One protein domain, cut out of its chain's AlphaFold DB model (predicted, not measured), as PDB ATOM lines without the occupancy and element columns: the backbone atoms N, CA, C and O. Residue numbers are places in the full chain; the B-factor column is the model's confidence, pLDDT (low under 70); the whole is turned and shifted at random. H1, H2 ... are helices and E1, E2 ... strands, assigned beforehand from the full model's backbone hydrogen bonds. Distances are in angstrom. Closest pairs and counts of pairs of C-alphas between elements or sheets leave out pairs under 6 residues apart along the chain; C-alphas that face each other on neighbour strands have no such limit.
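AT A GLANCE: This is residues 39 to 137 of the 138 residues of the protein "HopJ type III effector protein" of Pseudomonas sp. MB-090624 (UniProt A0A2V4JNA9). Helix H2 runs through the middle of a compact body, and the other parts are set round it: H1 on one side, the small sheet E3 E2 E4 on the opposite side, the short two-stranded ribbon E1 E5 on a third side, and H3 and H5 toward the fourth. H4 lies beyond H3 and H5, at the end of the longest axis away from the ribbon. The printed part has 99 residues with five named helices and five named strands, in the order H1 E1 E2 E3 H2 H3 H4 H5 E4 E5; both sheets are antiparallel and the class is mixed, helices and strands. The radius of gyration of the C-alphas is 12.4 A, and they span 38 by 28 by 22 A.

HOW THE PARTS SIT: H1, residues 43 to 53, touches H2, residues 74 to 86, at a steep tilt of 59 degrees, the same way; their closest C-alphas, those of Thr 46 and Thr 79, are 7.1 A apart. A tight link leads from H1 to E1, residues 54 to 56. E1 is the antiparallel neighbour of E5, residues 134 to 136, with N 55 and O 135 within hydrogen-bond range at 2.8 A. H2 comes near this pair, the closest C-alphas of H2 and E5 being those of Gly 81 and Leu 134, 5.9 A apart. E2, residues 61 to 63, and E3, residues 66 to 68, form a hairpin, with N 63 and O 66 at 2.9 A. E2 is the inner strand of the second sheet, and its other antiparallel neighbour is E4, residues 127 to 129, with N 62 and O 128 at 2.8 A. H2 and this sheet make two layers, a helix on one face of a sheet; H2 has a height over the sheet of 9.9 A, lies over E2 and E4, and runs across the strands, at 81 degrees to E2 on the local plane. H2 touches H3, residues 90 to 95, with its residues 79 to 83 alone, at a steep tilt of 48 degrees, opposite ways; the closest C-alphas, those of Ala 83 and Ala 93, are 5.7 A apart. H4, residues 99 to 106, touches H5, residues 114 to 122, at a steep tilt of 65 degrees; the closest C-alphas are those of Tyr 101 and Ile 116, 6.6 A apart. H5 also touches H3 at a shallow tilt of 34 degrees, only just short of steep, with the C-alphas of Leu 94 and Ile 116 closest at 6.9 A. H5 is on the three-stranded sheet, on the same face as H2, and its closest C-alphas to E2 are those of Ala 118 and Asn 63, 6.1 A apart. H2 and H4 are apart. In H1, H2, H3, H4 and H5 every O i to N i+4 pair is within hydrogen-bond range.

IN THESE COORDINATES: H1 begins at C-alpha 43, (245.223, 220.424, 315.654), and is 15.9 A long. H2, the longest helix, measures 17.9 A and begins at C-alpha 74, (248.059, 228.067, 306.342). H3 measures 8.7 A, H4 10.3 A and H5 11.9 A. The strands have three residues each: E1 measures 6.2 A, E2 6.7 A, E3 6.5 A, E4 6.8 A and E5 6.8 A. E5 ends at C-alpha 136, (234.181, 220.487, 299.324).

THE WHOLE: The two C-alphas farthest apart are those of Glu 109 and Lys 137, at 39.6 A. The printed part has no cut. No link is long, and the link from H4 to H5, with 7 residues, is short but not tight. The mean pLDDT of the printed part is 94.7, and no printed residue is under 70.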
ATOM      1  N   GLY A  39     237.369 218.841 324.126       86.56
ATOM      2  CA  GLY A  39     238.461 219.723 324.559       86.56
ATOM      3  C   GLY A  39     239.873 219.145 324.374       86.56
ATOM      4  O   GLY A  39     240.863 219.852 324.569       86.56
ATOM      5  N   GLN A  40     239.984 217.881 323.958       90.00
ATOM      6  CA  GLN A  40     241.250 217.165 323.768       90.00
ATOM      7  C   GLN A  40     241.614 216.962 322.292       90.00
ATOM      8  O   GLN A  40     242.618 216.320 321.999       90.00
ATOM      9  N   HIS A  41     240.831 217.527 321.370       93.75
ATOM     10  CA  HIS A  41     241.106 217.454 319.937       93.75
ATOM     11  C   HIS A  41     242.514 217.981 319.614       93.75
ATOM     12  O   HIS A  41     242.960 218.981 320.197       93.75
ATOM     13  N   ALA A  42     243.212 217.293 318.711       96.00
ATOM     14  CA  ALA A  42     244.532 217.685 318.237       96.00
ATOM     15  C   ALA A  42     244.411 218.536 316.971       96.00
ATOM     16  O   ALA A  42     243.601 218.248 316.089       96.00
ATOM     17  N   PHE A  43     245.252 219.558 316.834       96.44
ATOM     18  CA  PHE A  43     245.223 220.424 315.654       96.44
ATOM     19  C   PHE A  43     245.487 219.650 314.352       96.44
ATOM     20  O   PHE A  43     244.874 219.907 313.313       96.44
ATOM     21  N   ALA A  44     246.366 218.648 314.422       96.75
ATOM     22  CA  ALA A  44     246.669 217.765 313.302       96.75
ATOM     23  C   ALA A  44     245.428 217.024 312.771       96.75
ATOM     24  O   ALA A  44     245.314 216.847 311.557       96.75
ATOM     25  N   ASP A  45     244.480 216.655 313.637       95.81
ATOM     26  CA  ASP A  45     243.257 215.950 313.238       95.81
ATOM     27  C   ASP A  45     242.320 216.870 312.449       95.81
ATOM     28  O   ASP A  45     241.755 216.459 311.435       95.81
ATOM     29  N   THR A  46     242.222 218.147 312.838       96.31
ATOM     30  CA  THR A  46     241.508 219.163 312.046       96.31
ATOM     31  C   THR A  46     242.131 219.302 310.656       96.31
ATOM     32  O   THR A  46     241.419 219.316 309.650       96.31
ATOM     33  N   LEU A  47     243.463 219.362 310.561       96.75
ATOM     34  CA  LEU A  47     244.139 219.451 309.264       96.75
ATOM     35  C   LEU A  47     243.962 218.183 308.423       96.75
ATOM     36  O   LEU A  47     243.779 218.296 307.211       96.75
ATOM     37  N   ALA A  48     243.994 217.003 309.044       96.38
ATOM     38  CA  ALA A  48     243.755 215.728 308.378       96.38
ATOM     39  C   ALA A  48     242.326 215.655 307.825       96.38
ATOM     40  O   ALA A  48     242.147 215.352 306.647       96.38
ATOM     41  N   PHE A  49     241.329 216.044 308.624       95.94
ATOM     42  CA  PHE A  49     239.934 216.132 308.198       95.94
ATOM     43  C   PHE A  49     239.762 217.073 306.997       95.94
ATOM     44  O   PHE A  49     239.134 216.727 305.992       95.94
ATOM     45  N   ILE A  50     240.371 218.262 307.054       96.25
ATOM     46  CA  ILE A  50     240.342 219.213 305.938       96.25
ATOM     47  C   ILE A  50     241.000 218.599 304.700       96.25
ATOM     48  O   ILE A  50     240.433 218.653 303.610       96.25
ATOM     49  N   ALA A  51     242.176 217.993 304.864       95.38
ATOM     50  CA  ALA A  51     242.921 217.376 303.775       95.38
ATOM     51  C   ALA A  51     242.176 216.195 303.147       95.38
ATOM     52  O   ALA A  51     242.334 215.963 301.949       95.38
ATOM     53  N   GLU A  52     241.356 215.469 303.902       94.69
ATOM     54  CA  GLU A  52     240.535 214.373 303.400       94.69
ATOM     55  C   GLU A  52     239.350 214.897 302.584       94.69
ATOM     56  O   GLU A  52     239.198 214.527 301.414       94.69
ATOM     57  N   HIS A  53     238.571 215.824 303.145       94.62
ATOM     58  CA  HIS A  53     237.254 216.194 302.616       94.62
ATOM     59  C   HIS A  53     237.226 217.463 301.747       94.62
ATOM     60  O   HIS A  53     236.271 217.661 300.990       94.62
ATOM     61  N   TYR A  54     238.258 218.308 301.802       96.06
ATOM     62  CA  TYR A  54     238.265 219.627 301.164       96.06
ATOM     63  C   TYR A  54     239.508 219.853 300.309       96.06
ATOM     64  O   TYR A  54     240.607 219.380 300.600       96.06
ATOM     65  N   SER A  55     239.331 220.601 299.226       96.12
ATOM     66  CA  SER A  55     240.420 221.122 298.409       96.12
ATOM     67  C   SER A  55     240.797 222.503 298.924       96.12
ATOM     68  O   SER A  55     239.961 223.410 298.928       96.12
ATOM     69  N   TYR A  56     242.046 222.645 299.363       96.56
ATOM     70  CA  TYR A  56     242.603 223.900 299.856       96.56
ATOM     71  C   TYR A  56     243.355 224.645 298.759       96.56
ATOM     72  O   TYR A  56     244.126 224.045 298.010       96.56
ATOM     73  N   GLN A  57     243.162 225.960 298.726       95.19
ATOM     74  CA  GLN A  57     243.963 226.885 297.941       95.19
ATOM     75  C   GLN A  57     244.522 227.988 298.852       95.19
ATOM     76  O   GLN A  57     243.761 228.566 299.634       95.19
ATOM     77  N   PRO A  58     245.831 228.298 298.772       95.62
ATOM     78  CA  PRO A  58     246.417 229.389 299.533       95.62
ATOM     79  C   PRO A  58     245.715 230.709 299.244       95.62
ATOM     80  O   PRO A  58     245.564 231.107 298.092       95.62
ATOM     81  N   GLN A  59     245.302 231.393 300.306       95.88
ATOM     82  CA  GLN A  59     244.481 232.584 300.189       95.88
ATOM     83  C   GLN A  59     244.817 233.579 301.292       95.88
ATOM     84  O   GLN A  59     244.967 233.204 302.455       95.88
ATOM     85  N   ALA A  60     244.922 234.852 300.911       96.50
ATOM     86  CA  ALA A  60     245.061 235.949 301.854       96.50
ATOM     87  C   ALA A  60     243.758 236.150 302.639       96.50
ATOM     88  O   ALA A  60     242.661 236.065 302.064       96.50
ATOM     89  N   PHE A  61     243.893 236.436 303.933       96.94
ATOM     90  CA  PHE A  61     242.769 236.645 304.839       96.94
ATOM     91  C   PHE A  61     243.108 237.627 305.961       96.94
ATOM     92  O   PHE A  61     244.264 237.770 306.365       96.94
ATOM     93  N   ASN A  62     242.078 238.289 306.476       96.94
ATOM     94  CA  ASN A  62     242.138 239.106 307.676       96.94
ATOM     95  C   ASN A  62     241.345 238.415 308.788       96.94
ATOM     96  O   ASN A  62     240.271 237.875 308.533       96.94
ATOM     97  N   ASN A  63     241.873 238.432 310.005       95.44
ATOM     98  CA  ASN A  63     241.203 237.919 311.190       95.44
ATOM     99  C   ASN A  63     241.244 238.996 312.276       95.44
ATOM    100  O   ASN A  63     242.249 239.135 312.971       95.44
ATOM    101  N   GLY A  64     240.195 239.815 312.363       91.06
ATOM    102  CA  GLY A  64     240.074 240.843 313.398       91.06
ATOM    103  C   GLY A  64     241.202 241.882 313.393       91.06
ATOM    104  O   GLY A  64     241.615 242.346 314.453       91.06
ATOM    105  N   GLY A  65     241.742 242.216 312.219       90.94
ATOM    106  CA  GLY A  65     242.879 243.128 312.059       90.94
ATOM    107  C   GLY A  65     244.235 242.437 311.889       90.94
ATOM    108  O   GLY A  65     245.199 243.106 311.528       90.94
ATOM    109  N   VAL A  66     244.325 241.117 312.079       94.25
ATOM    110  CA  VAL A  66     245.532 240.345 311.742       94.25
ATOM    111  C   VAL A  66     245.505 240.002 310.257       94.25
ATOM    112  O   VAL A  66     244.688 239.191 309.818       94.25
ATOM    113  N   GLU A  67     246.390 240.625 309.485       95.06
ATOM    114  CA  GLU A  67     246.548 240.359 308.056       95.06
ATOM    115  C   GLU A  67     247.470 239.164 307.814       95.06
ATOM    116  O   GLU A  67     248.540 239.041 308.409       95.06
ATOM    117  N   ASN A  68     247.050 238.280 306.914       95.75
ATOM    118  CA  ASN A  68     247.792 237.089 306.536       95.75
ATOM    119  C   ASN A  68     247.882 237.031 305.012       95.75
ATOM    120  O   ASN A  68     246.858 237.026 304.320       95.75
ATOM    121  N   ALA A  69     249.104 236.966 304.486       95.25
ATOM    122  CA  ALA A  69     249.325 236.777 303.058       95.25
ATOM    123  C   ALA A  69     248.953 235.348 302.620       95.25
ATOM    124  O   ALA A  69     248.918 234.417 303.425       95.25
ATOM    125  N   ALA A  70     248.704 235.149 301.322       94.75
ATOM    126  CA  ALA A  70     248.482 233.809 300.784       94.75
ATOM    127  C   ALA A  70     249.707 232.911 301.049       94.75
ATOM    128  O   ALA A  70     250.840 233.306 300.782       94.75
ATOM    129  N   GLY A  71     249.474 231.714 301.594       92.31
ATOM    130  CA  GLY A  71     250.538 230.783 301.990       92.31
ATOM    131  C   GLY A  71     251.158 231.071 303.363       92.31
ATOM    132  O   GLY A  71     251.967 230.284 303.842       92.31
ATOM    133  N   GLN A  72     250.764 232.156 304.037       93.31
ATOM    134  CA  GLN A  72     251.129 232.416 305.426       93.31
ATOM    135  C   GLN A  72     250.050 231.871 306.364       93.31
ATOM    136  O   GLN A  72     248.858 231.964 306.073       93.31
ATOM    137  N   ASN A  73     250.464 231.336 307.518       94.12
ATOM    138  CA  ASN A  73     249.546 230.840 308.548       94.12
ATOM    139  C   ASN A  73     248.502 229.869 307.974       94.12
ATOM    140  O   ASN A  73     247.318 229.931 308.306       94.12
ATOM    141  N   GLU A  74     248.944 228.960 307.100       95.06
ATOM    142  CA  GLU A  74     248.059 228.067 306.342       95.06
ATOM    143  C   GLU A  74     247.158 227.225 307.240       95.06
ATOM    144  O   GLU A  74     246.009 226.965 306.896       95.06
ATOM    145  N   GLY A  75     247.663 226.834 308.411       95.38
ATOM    146  CA  GLY A  75     246.868 226.152 309.421       95.38
ATOM    147  C   GLY A  75     245.659 226.980 309.867       95.38
ATOM    148  O   GLY A  75     244.540 226.483 309.871       95.38
ATOM    149  N   SER A  76     245.862 228.271 310.148       96.00
ATOM    150  CA  SER A  76     244.766 229.194 310.465       96.00
ATOM    151  C   SER A  76     243.843 229.414 309.270       96.00
ATOM    152  O   SER A  76     242.630 229.365 309.438       96.00
ATOM    153  N   CYS A  77     244.391 229.590 308.064       96.81
ATOM    154  CA  CYS A  77     243.593 229.774 306.849       96.81
ATOM    155  C   CYS A  77     242.652 228.580 306.602       96.81
ATOM    156  O   CYS A  77     241.459 228.763 306.366       96.81
ATOM    157  N   LYS A  78     243.169 227.352 306.736       97.56
ATOM    158  CA  LYS A  78     242.400 226.109 306.607       97.56
ATOM    159  C   LYS A  78     241.320 225.997 307.680       97.56
ATOM    160  O   LYS A  78     240.157 225.817 307.336       97.56
ATOM    161  N   THR A  79     241.675 226.135 308.956       97.25
ATOM    162  CA  THR A  79     240.722 225.971 310.067       97.25
ATOM    163  C   THR A  79     239.615 227.020 310.042       97.25
ATOM    164  O   THR A  79     238.439 226.675 310.138       97.25
ATOM    165  N   LEU A  80     239.960 228.294 309.835       97.19
ATOM    166  CA  LEU A  80     238.973 229.367 309.706       97.19
ATOM    167  C   LEU A  80     238.123 229.196 308.441       97.19
ATOM    168  O   LEU A  80     236.914 229.409 308.474       97.19
ATOM    169  N   GLY A  81     238.737 228.762 307.339       96.81
ATOM    170  CA  GLY A  81     238.034 228.446 306.100       96.81
ATOM    171  C   GLY A  81     236.996 227.342 306.286       96.81
ATOM    172  O   GLY A  81     235.880 227.470 305.790       96.81
ATOM    173  N   LEU A  82     237.339 226.289 307.035       97.06
ATOM    174  CA  LEU A  82     236.417 225.208 307.386       97.06
ATOM    175  C   LEU A  82     235.273 225.743 308.245       97.06
ATOM    176  O   LEU A  82     234.111 225.470 307.952       97.06
ATOM    177  N   ALA A  83     235.602 226.530 309.271       96.69
ATOM    178  CA  ALA A  83     234.617 227.094 310.179       96.69
ATOM    179  C   ALA A  83     233.582 227.958 309.454       96.69
ATOM    180  O   ALA A  83     232.383 227.774 309.650       96.69
ATOM    181  N   VAL A  84     234.032 228.840 308.559       95.62
ATOM    182  CA  VAL A  84     233.143 229.694 307.761       95.62
ATOM    183  C   VAL A  84     232.328 228.873 306.758       95.62
ATOM    184  O   VAL A  84     231.129 229.100 306.613       95.62
ATOM    185  N   LEU A  85     232.945 227.901 306.077       95.44
ATOM    186  CA  LEU A  85     232.276 227.096 305.050       95.44
ATOM    187  C   LEU A  85     231.200 226.160 305.625       95.44
ATOM    188  O   LEU A  85     230.163 225.954 304.996       95.44
ATOM    189  N   GLU A  86     231.450 225.585 306.800       95.19
ATOM    190  CA  GLU A  86     230.560 224.615 307.453       95.19
ATOM    191  C   GLU A  86     229.677 225.232 308.544       95.19
ATOM    192  O   GLU A  86     228.901 224.523 309.190       95.19
ATOM    193  N   GLY A  87     229.776 226.549 308.751       94.69
ATOM    194  CA  GLY A  87     228.993 227.271 309.751       94.69
ATOM    195  C   GLY A  87     229.263 226.782 311.172       94.69
ATOM    196  O   GLY A  87     228.320 226.536 311.924       94.69
ATOM    197  N   LEU A  88     230.537 226.583 311.518       95.81
ATOM    198  CA  LEU A  88     230.944 226.335 312.899       95.81
ATOM    199  C   LEU A  88     230.762 227.609 313.733       95.81
ATOM    200  O   LEU A  88     230.859 228.725 313.227       95.81
ATOM    201  N   SER A  89     230.516 227.432 315.025       96.44
ATOM    202  CA  SER A  89     230.547 228.512 316.010       96.44
ATOM    203  C   SER A  89     231.977 228.976 316.304       96.44
ATOM    204  O   SER A  89     232.943 228.244 316.079       96.44
ATOM    205  N   ASP A  90     232.115 230.169 316.887       96.00
ATOM    206  CA  ASP A  90     233.410 230.700 317.336       96.00
ATOM    207  C   ASP A  90     234.129 229.724 318.278       96.00
ATOM    208  O   ASP A  90     235.328 229.484 318.148       96.00
ATOM    209  N   GLN A  91     233.377 229.100 319.190       95.56
ATOM    210  CA  GLN A  91     233.913 228.124 320.134       95.56
ATOM    211  C   GLN A  91     234.413 226.860 319.427       95.56
ATOM    212  O   GLN A  91     235.490 226.367 319.753       95.56
ATOM    213  N   GLU A  92     233.666 226.327 318.459       96.50
ATOM    214  CA  GLU A  92     234.106 225.167 317.674       96.50
ATOM    215  C   GLU A  92     235.349 225.498 316.841       96.50
ATOM    216  O   GLU A  92     236.282 224.701 316.799       96.50
ATOM    217  N   ALA A  93     235.403 226.687 316.237       96.81
ATOM    218  CA  ALA A  93     236.574 227.145 315.498       96.81
ATOM    219  C   ALA A  93     237.813 227.265 316.398       96.81
ATOM    220  O   ALA A  93     238.896 226.845 315.995       96.81
ATOM    221  N   LEU A  94     237.662 227.776 317.625       96.69
ATOM    222  CA  LEU A  94     238.738 227.821 318.620       96.69
ATOM    223  C   LEU A  94     239.190 226.418 319.038       96.69
ATOM    224  O   LEU A  94     240.384 226.133 319.047       96.69
ATOM    225  N   LEU A  95     238.248 225.515 319.318       96.75
ATOM    226  CA  LEU A  95     238.555 224.123 319.664       96.75
ATOM    227  C   LEU A  95     239.262 223.383 318.521       96.75
ATOM    228  O   LEU A  95     240.093 222.514 318.783       96.75
ATOM    229  N   ALA A  96     238.994 223.752 317.267       97.06
ATOM    230  CA  ALA A  96     239.647 223.177 316.093       97.06
ATOM    231  C   ALA A  96     241.129 223.569 315.968       97.06
ATOM    232  O   ALA A  96     241.866 222.942 315.213       97.06
ATOM    233  N   PHE A  97     241.608 224.554 316.736       96.62
ATOM    234  CA  PHE A  97     243.042 224.820 316.895       96.62
ATOM    235  C   PHE A  97     243.733 223.899 317.915       96.62
ATOM    236  O   PHE A  97     244.951 223.978 318.065       96.62
ATOM    237  N   GLY A  98     242.986 223.033 318.609       95.50
ATOM    238  CA  GLY A  98     243.526 221.993 319.484       95.50
ATOM    239  C   GLY A  98     244.479 222.522 320.557       95.50
ATOM    240  O   GLY A  98     244.131 223.400 321.349       95.50
ATOM    241  N   GLU A  99     245.694 221.972 320.591       94.75
ATOM    242  CA  GLU A  99     246.764 222.355 321.520       94.75
ATOM    243  C   GLU A  99     247.101 223.838 321.457       94.75
ATOM    244  O   GLU A  99     247.223 224.456 322.506       94.75
ATOM    245  N   HIS A 100     247.115 224.446 320.271       95.12
ATOM    246  CA  HIS A 100     247.464 225.858 320.133       95.12
ATOM    247  C   HIS A 100     246.453 226.779 320.822       95.12
ATOM    248  O   HIS A 100     246.825 227.820 321.360       95.12
ATOM    249  N   TYR A 101     245.170 226.400 320.847       95.31
ATOM    250  CA  TYR A 101     244.174 227.148 321.614       95.31
ATOM    251  C   TYR A 101     244.386 226.985 323.121       95.31
ATOM    252  O   TYR A 101     244.349 227.971 323.857       95.31
ATOM    253  N   ARG A 102     244.676 225.764 323.582       94.06
ATOM    254  CA  ARG A 102     244.977 225.498 324.998       94.06
ATOM    255  C   ARG A 102     246.223 226.255 325.465       94.06
ATOM    256  O   ARG A 102     246.204 226.817 326.558       94.06
ATOM    257  N   ASP A 103     247.250 226.341 324.628       93.81
ATOM    258  CA  ASP A 103     248.481 227.081 324.917       93.81
ATOM    259  C   ASP A 103     248.215 228.586 325.050       93.81
ATOM    260  O   ASP A 103     248.709 229.227 325.980       93.81
ATOM    261  N   VAL A 104     247.369 229.154 324.181       94.56
ATOM    262  CA  VAL A 104     246.934 230.559 324.280       94.56
ATOM    263  C   VAL A 104     246.149 230.814 325.566       94.56
ATOM    264  O   VAL A 104     246.382 231.827 326.223       94.56
ATOM    265  N   LEU A 105     245.263 229.894 325.964       92.50
ATOM    266  CA  LEU A 105     244.540 229.993 327.237       92.50
ATOM    267  C   LEU A 105     245.474 229.901 328.453       92.50
ATOM    268  O   LEU A 105     245.253 230.590 329.445       92.50
ATOM    269  N   ALA A 106     246.519 229.073 328.380       92.50
ATOM    270  CA  ALA A 106     247.520 228.941 329.438       92.50
ATOM    271  C   ALA A 106     248.472 230.148 329.520       92.50
ATOM    272  O   ALA A 106     249.095 230.374 330.557       92.50
ATOM    273  N   THR A 107     248.579 230.937 328.446       92.62
ATOM    274  CA  THR A 107     249.480 232.092 328.334       92.62
ATOM    275  C   THR A 107     248.709 233.374 327.997       92.62
ATOM    276  O   THR A 107     248.891 233.950 326.923       92.62
ATOM    277  N   PRO A 108     247.845 233.886 328.892       88.38
ATOM    278  CA  PRO A 108     246.989 235.036 328.584       88.38
ATOM    279  C   PRO A 108     247.781 236.274 328.134       88.38
ATOM    280  O   PRO A 108     247.390 236.920 327.165       88.38
ATOM    281  N   GLU A 109     248.950 236.518 328.732       87.44
ATOM    282  CA  GLU A 109     249.849 237.644 328.416       87.44
ATOM    283  C   GLU A 109     250.799 237.386 327.226       87.44
ATOM    284  O   GLU A 109     251.622 238.235 326.886       87.44
ATOM    285  N   GLY A 110     250.736 236.206 326.603       86.44
ATOM    286  CA  GLY A 110     251.581 235.864 325.460       86.44
ATOM    287  C   GLY A 110     251.218 236.646 324.192       86.44
ATOM    288  O   GLY A 110     250.094 237.119 324.020       86.44
ATOM    289  N   SER A 111     252.160 236.733 323.255       84.62
ATOM    290  CA  SER A 111     251.938 237.309 321.917       84.62
ATOM    291  C   SER A 111     251.868 236.258 320.805       84.62
ATOM    292  O   SER A 111     251.653 236.600 319.643       84.62
ATOM    293  N   ASP A 112     252.046 234.981 321.146       89.06
ATOM    294  CA  ASP A 112     252.046 233.879 320.186       89.06
ATOM    295  C   ASP A 112     250.647 233.605 319.628       89.06
ATOM    296  O   ASP A 112     249.629 233.938 320.242       89.06
ATOM    297  N   HIS A 113     250.601 232.966 318.457       89.75
ATOM    298  CA  HIS A 113     249.361 232.573 317.784       89.75
ATOM    299  C   HIS A 113     248.375 233.734 317.570       89.75
ATOM    300  O   HIS A 113     247.194 233.639 317.913       89.75
ATOM    301  N   GLY A 114     248.840 234.821 316.941       92.25
ATOM    302  CA  GLY A 114     248.039 236.029 316.702       92.25
ATOM    303  C   GLY A 114     246.643 235.772 316.115       92.25
ATOM    304  O   GLY A 114     245.682 236.400 316.546       92.25
ATOM    305  N   ASN A 115     246.490 234.791 315.217       94.62
ATOM    306  CA  ASN A 115     245.180 234.412 314.672       94.62
ATOM    307  C   ASN A 115     244.226 233.815 315.722       94.62
ATOM    308  O   ASN A 115     243.042 234.135 315.721       94.62
ATOM    309  N   ILE A 116     244.710 232.973 316.636       95.12
ATOM    310  CA  ILE A 116     243.858 232.383 317.681       95.12
ATOM    311  C   ILE A 116     243.399 233.485 318.639       95.12
ATOM    312  O   ILE A 116     242.219 233.583 318.952       95.12
ATOM    313  N   ARG A 117     244.311 234.377 319.039       95.19
ATOM    314  CA  ARG A 117     243.984 235.521 319.908       95.19
ATOM    315  C   ARG A 117     242.999 236.484 319.257       95.19
ATOM    316  O   ARG A 117     242.060 236.936 319.908       95.19
ATOM    317  N   ALA A 118     243.186 236.777 317.973       95.25
ATOM    318  CA  ALA A 118     242.253 237.605 317.224       95.25
ATOM    319  C   ALA A 118     240.873 236.947 317.117       95.25
ATOM    320  O   ALA A 118     239.869 237.629 317.317       95.25
ATOM    321  N   LEU A 119     240.823 235.626 316.915       96.31
ATOM    322  CA  LEU A 119     239.573 234.874 316.894       96.31
ATOM    323  C   LEU A 119     238.859 234.914 318.256       96.31
ATOM    324  O   LEU A 119     237.654 235.127 318.286       96.31
ATOM    325  N   ILE A 120     239.578 234.796 319.381       94.31
ATOM    326  CA  ILE A 120     238.993 234.952 320.731       94.31
ATOM    327  C   ILE A 120     238.349 236.336 320.899       94.31
ATOM    328  O   ILE A 120     237.291 236.466 321.508       94.31
ATOM    329  N   LYS A 121     238.994 237.384 320.374       94.50
ATOM    330  CA  LYS A 121     238.558 238.773 320.559       94.50
ATOM    331  C   LYS A 121     237.425 239.191 319.618       94.50
ATOM    332  O   LYS A 121     236.573 239.983 320.015       94.50
ATOM    333  N   HIS A 122     237.453 238.724 318.373       95.38
ATOM    334  CA  HIS A 122     236.583 239.213 317.300       95.38
ATOM    335  C   HIS A 122     235.594 238.167 316.773       95.38
ATOM    336  O   HIS A 122     234.648 238.535 316.077       95.38
ATOM    337  N   GLY A 123     235.795 236.889 317.100       95.12
ATOM    338  CA  GLY A 123     235.007 235.780 316.571       95.12
ATOM    339  C   GLY A 123     235.187 235.588 315.065       95.12
ATOM    340  O   GLY A 123     235.940 236.303 314.394       95.12
ATOM    341  N   LEU A 124     234.462 234.621 314.504       95.81
ATOM    342  CA  LEU A 124     234.441 234.355 313.063       95.81
ATOM    343  C   LEU A 124     233.866 235.534 312.272       95.81
ATOM    344  O   LEU A 124     234.206 235.710 311.106       95.81
ATOM    345  N   ALA A 125     233.053 236.383 312.909       93.88
ATOM    346  CA  ALA A 125     232.545 237.617 312.314       93.88
ATOM    347  C   ALA A 125     233.663 238.604 311.926       93.88
ATOM    348  O   ALA A 125     233.477 239.415 311.020       93.88
ATOM    349  N   GLY A 126     234.824 238.534 312.587       92.94
ATOM    350  CA  GLY A 126     236.007 239.322 312.243       92.94
ATOM    351  C   GLY A 126     236.854 238.731 311.114       92.94
ATOM    352  O   GLY A 126     237.846 239.348 310.723       92.94
ATOM    353  N   VAL A 127     236.513 237.544 310.604       95.94
ATOM    354  CA  VAL A 127     237.301 236.845 309.587       95.94
ATOM    355  C   VAL A 127     236.787 237.189 308.197       95.94
ATOM    356  O   VAL A 127     235.625 236.974 307.870       95.94
ATOM    357  N   THR A 128     237.675 237.693 307.345       96.00
ATOM    358  CA  THR A 128     237.370 237.997 305.944       96.00
ATOM    359  C   THR A 128     238.427 237.380 305.044       96.00
ATOM    360  O   THR A 128     239.620 237.632 305.207       96.00
ATOM    361  N   PHE A 129     237.994 236.596 304.061       95.94
ATOM    362  CA  PHE A 129     238.873 236.051 303.032       95.94
ATOM    363  C   PHE A 129     238.724 236.840 301.734       95.94
ATOM    364  O   PHE A 129     237.616 237.232 301.375       95.94
ATOM    365  N   ALA A 130     239.818 237.020 300.988       94.00
ATOM    366  CA  ALA A 130     239.724 237.635 299.658       94.00
ATOM    367  C   ALA A 130     239.016 236.718 298.632       94.00
ATOM    368  O   ALA A 130     238.409 237.206 297.684       94.00
ATOM    369  N   ALA A 131     239.059 235.399 298.843       94.69
ATOM    370  CA  ALA A 131     238.263 234.397 298.133       94.69
ATOM    371  C   ALA A 131     238.044 233.168 299.041       94.69
ATOM    372  O   ALA A 131     238.728 233.045 300.053       94.69
ATOM    373  N   PRO A 132     237.127 232.236 298.733       94.00
ATOM    374  CA  PRO A 132     236.953 231.033 299.549       94.00
ATOM    375  C   PRO A 132     238.236 230.171 299.578       94.00
ATOM    376  O   PRO A 132     238.667 229.717 298.518       94.00
ATOM    377  N   PRO A 133     238.856 229.907 300.746       95.62
ATOM    378  CA  PRO A 133     240.105 229.135 300.828       95.62
ATOM    379  C   PRO A 133     239.892 227.622 300.669       95.62
ATOM    380  O   PRO A 133     240.831 226.888 300.358       95.62
ATOM    381  N   LEU A 134     238.664 227.144 300.902       96.69
ATOM    382  CA  LEU A 134     238.283 225.739 300.838       96.69
ATOM    383  C   LEU A 134     237.090 225.531 299.908       96.69
ATOM    384  O   LEU A 134     236.175 226.350 299.835       96.69
ATOM    385  N   SER A 135     237.073 224.370 299.264       95.31
ATOM    386  CA  SER A 135     235.910 223.833 298.557       95.31
ATOM    387  C   SER A 135     235.730 222.357 298.906       95.31
ATOM    388  O   SER A 135     236.707 221.627 299.073       95.31
ATOM    389  N   ARG A 136     234.480 221.902 299.050       93.44
ATOM    390  CA  ARG A 136     234.181 220.487 299.324       93.44
ATOM    391  C   ARG A 136     234.613 219.633 298.134       93.44
ATOM    392  O   ARG A 136     234.271 219.956 296.996       93.44
ATOM    393  N   LYS A 137     235.317 218.527 298.381       91.00
ATOM    394  CA  LYS A 137     235.657 217.573 297.321       91.00
ATOM    395  C   LYS A 137     234.402 216.843 296.845       91.00
ATOM    396  O   LYS A 137     233.662 216.280 297.654       91.00
TER     397      LYS A 137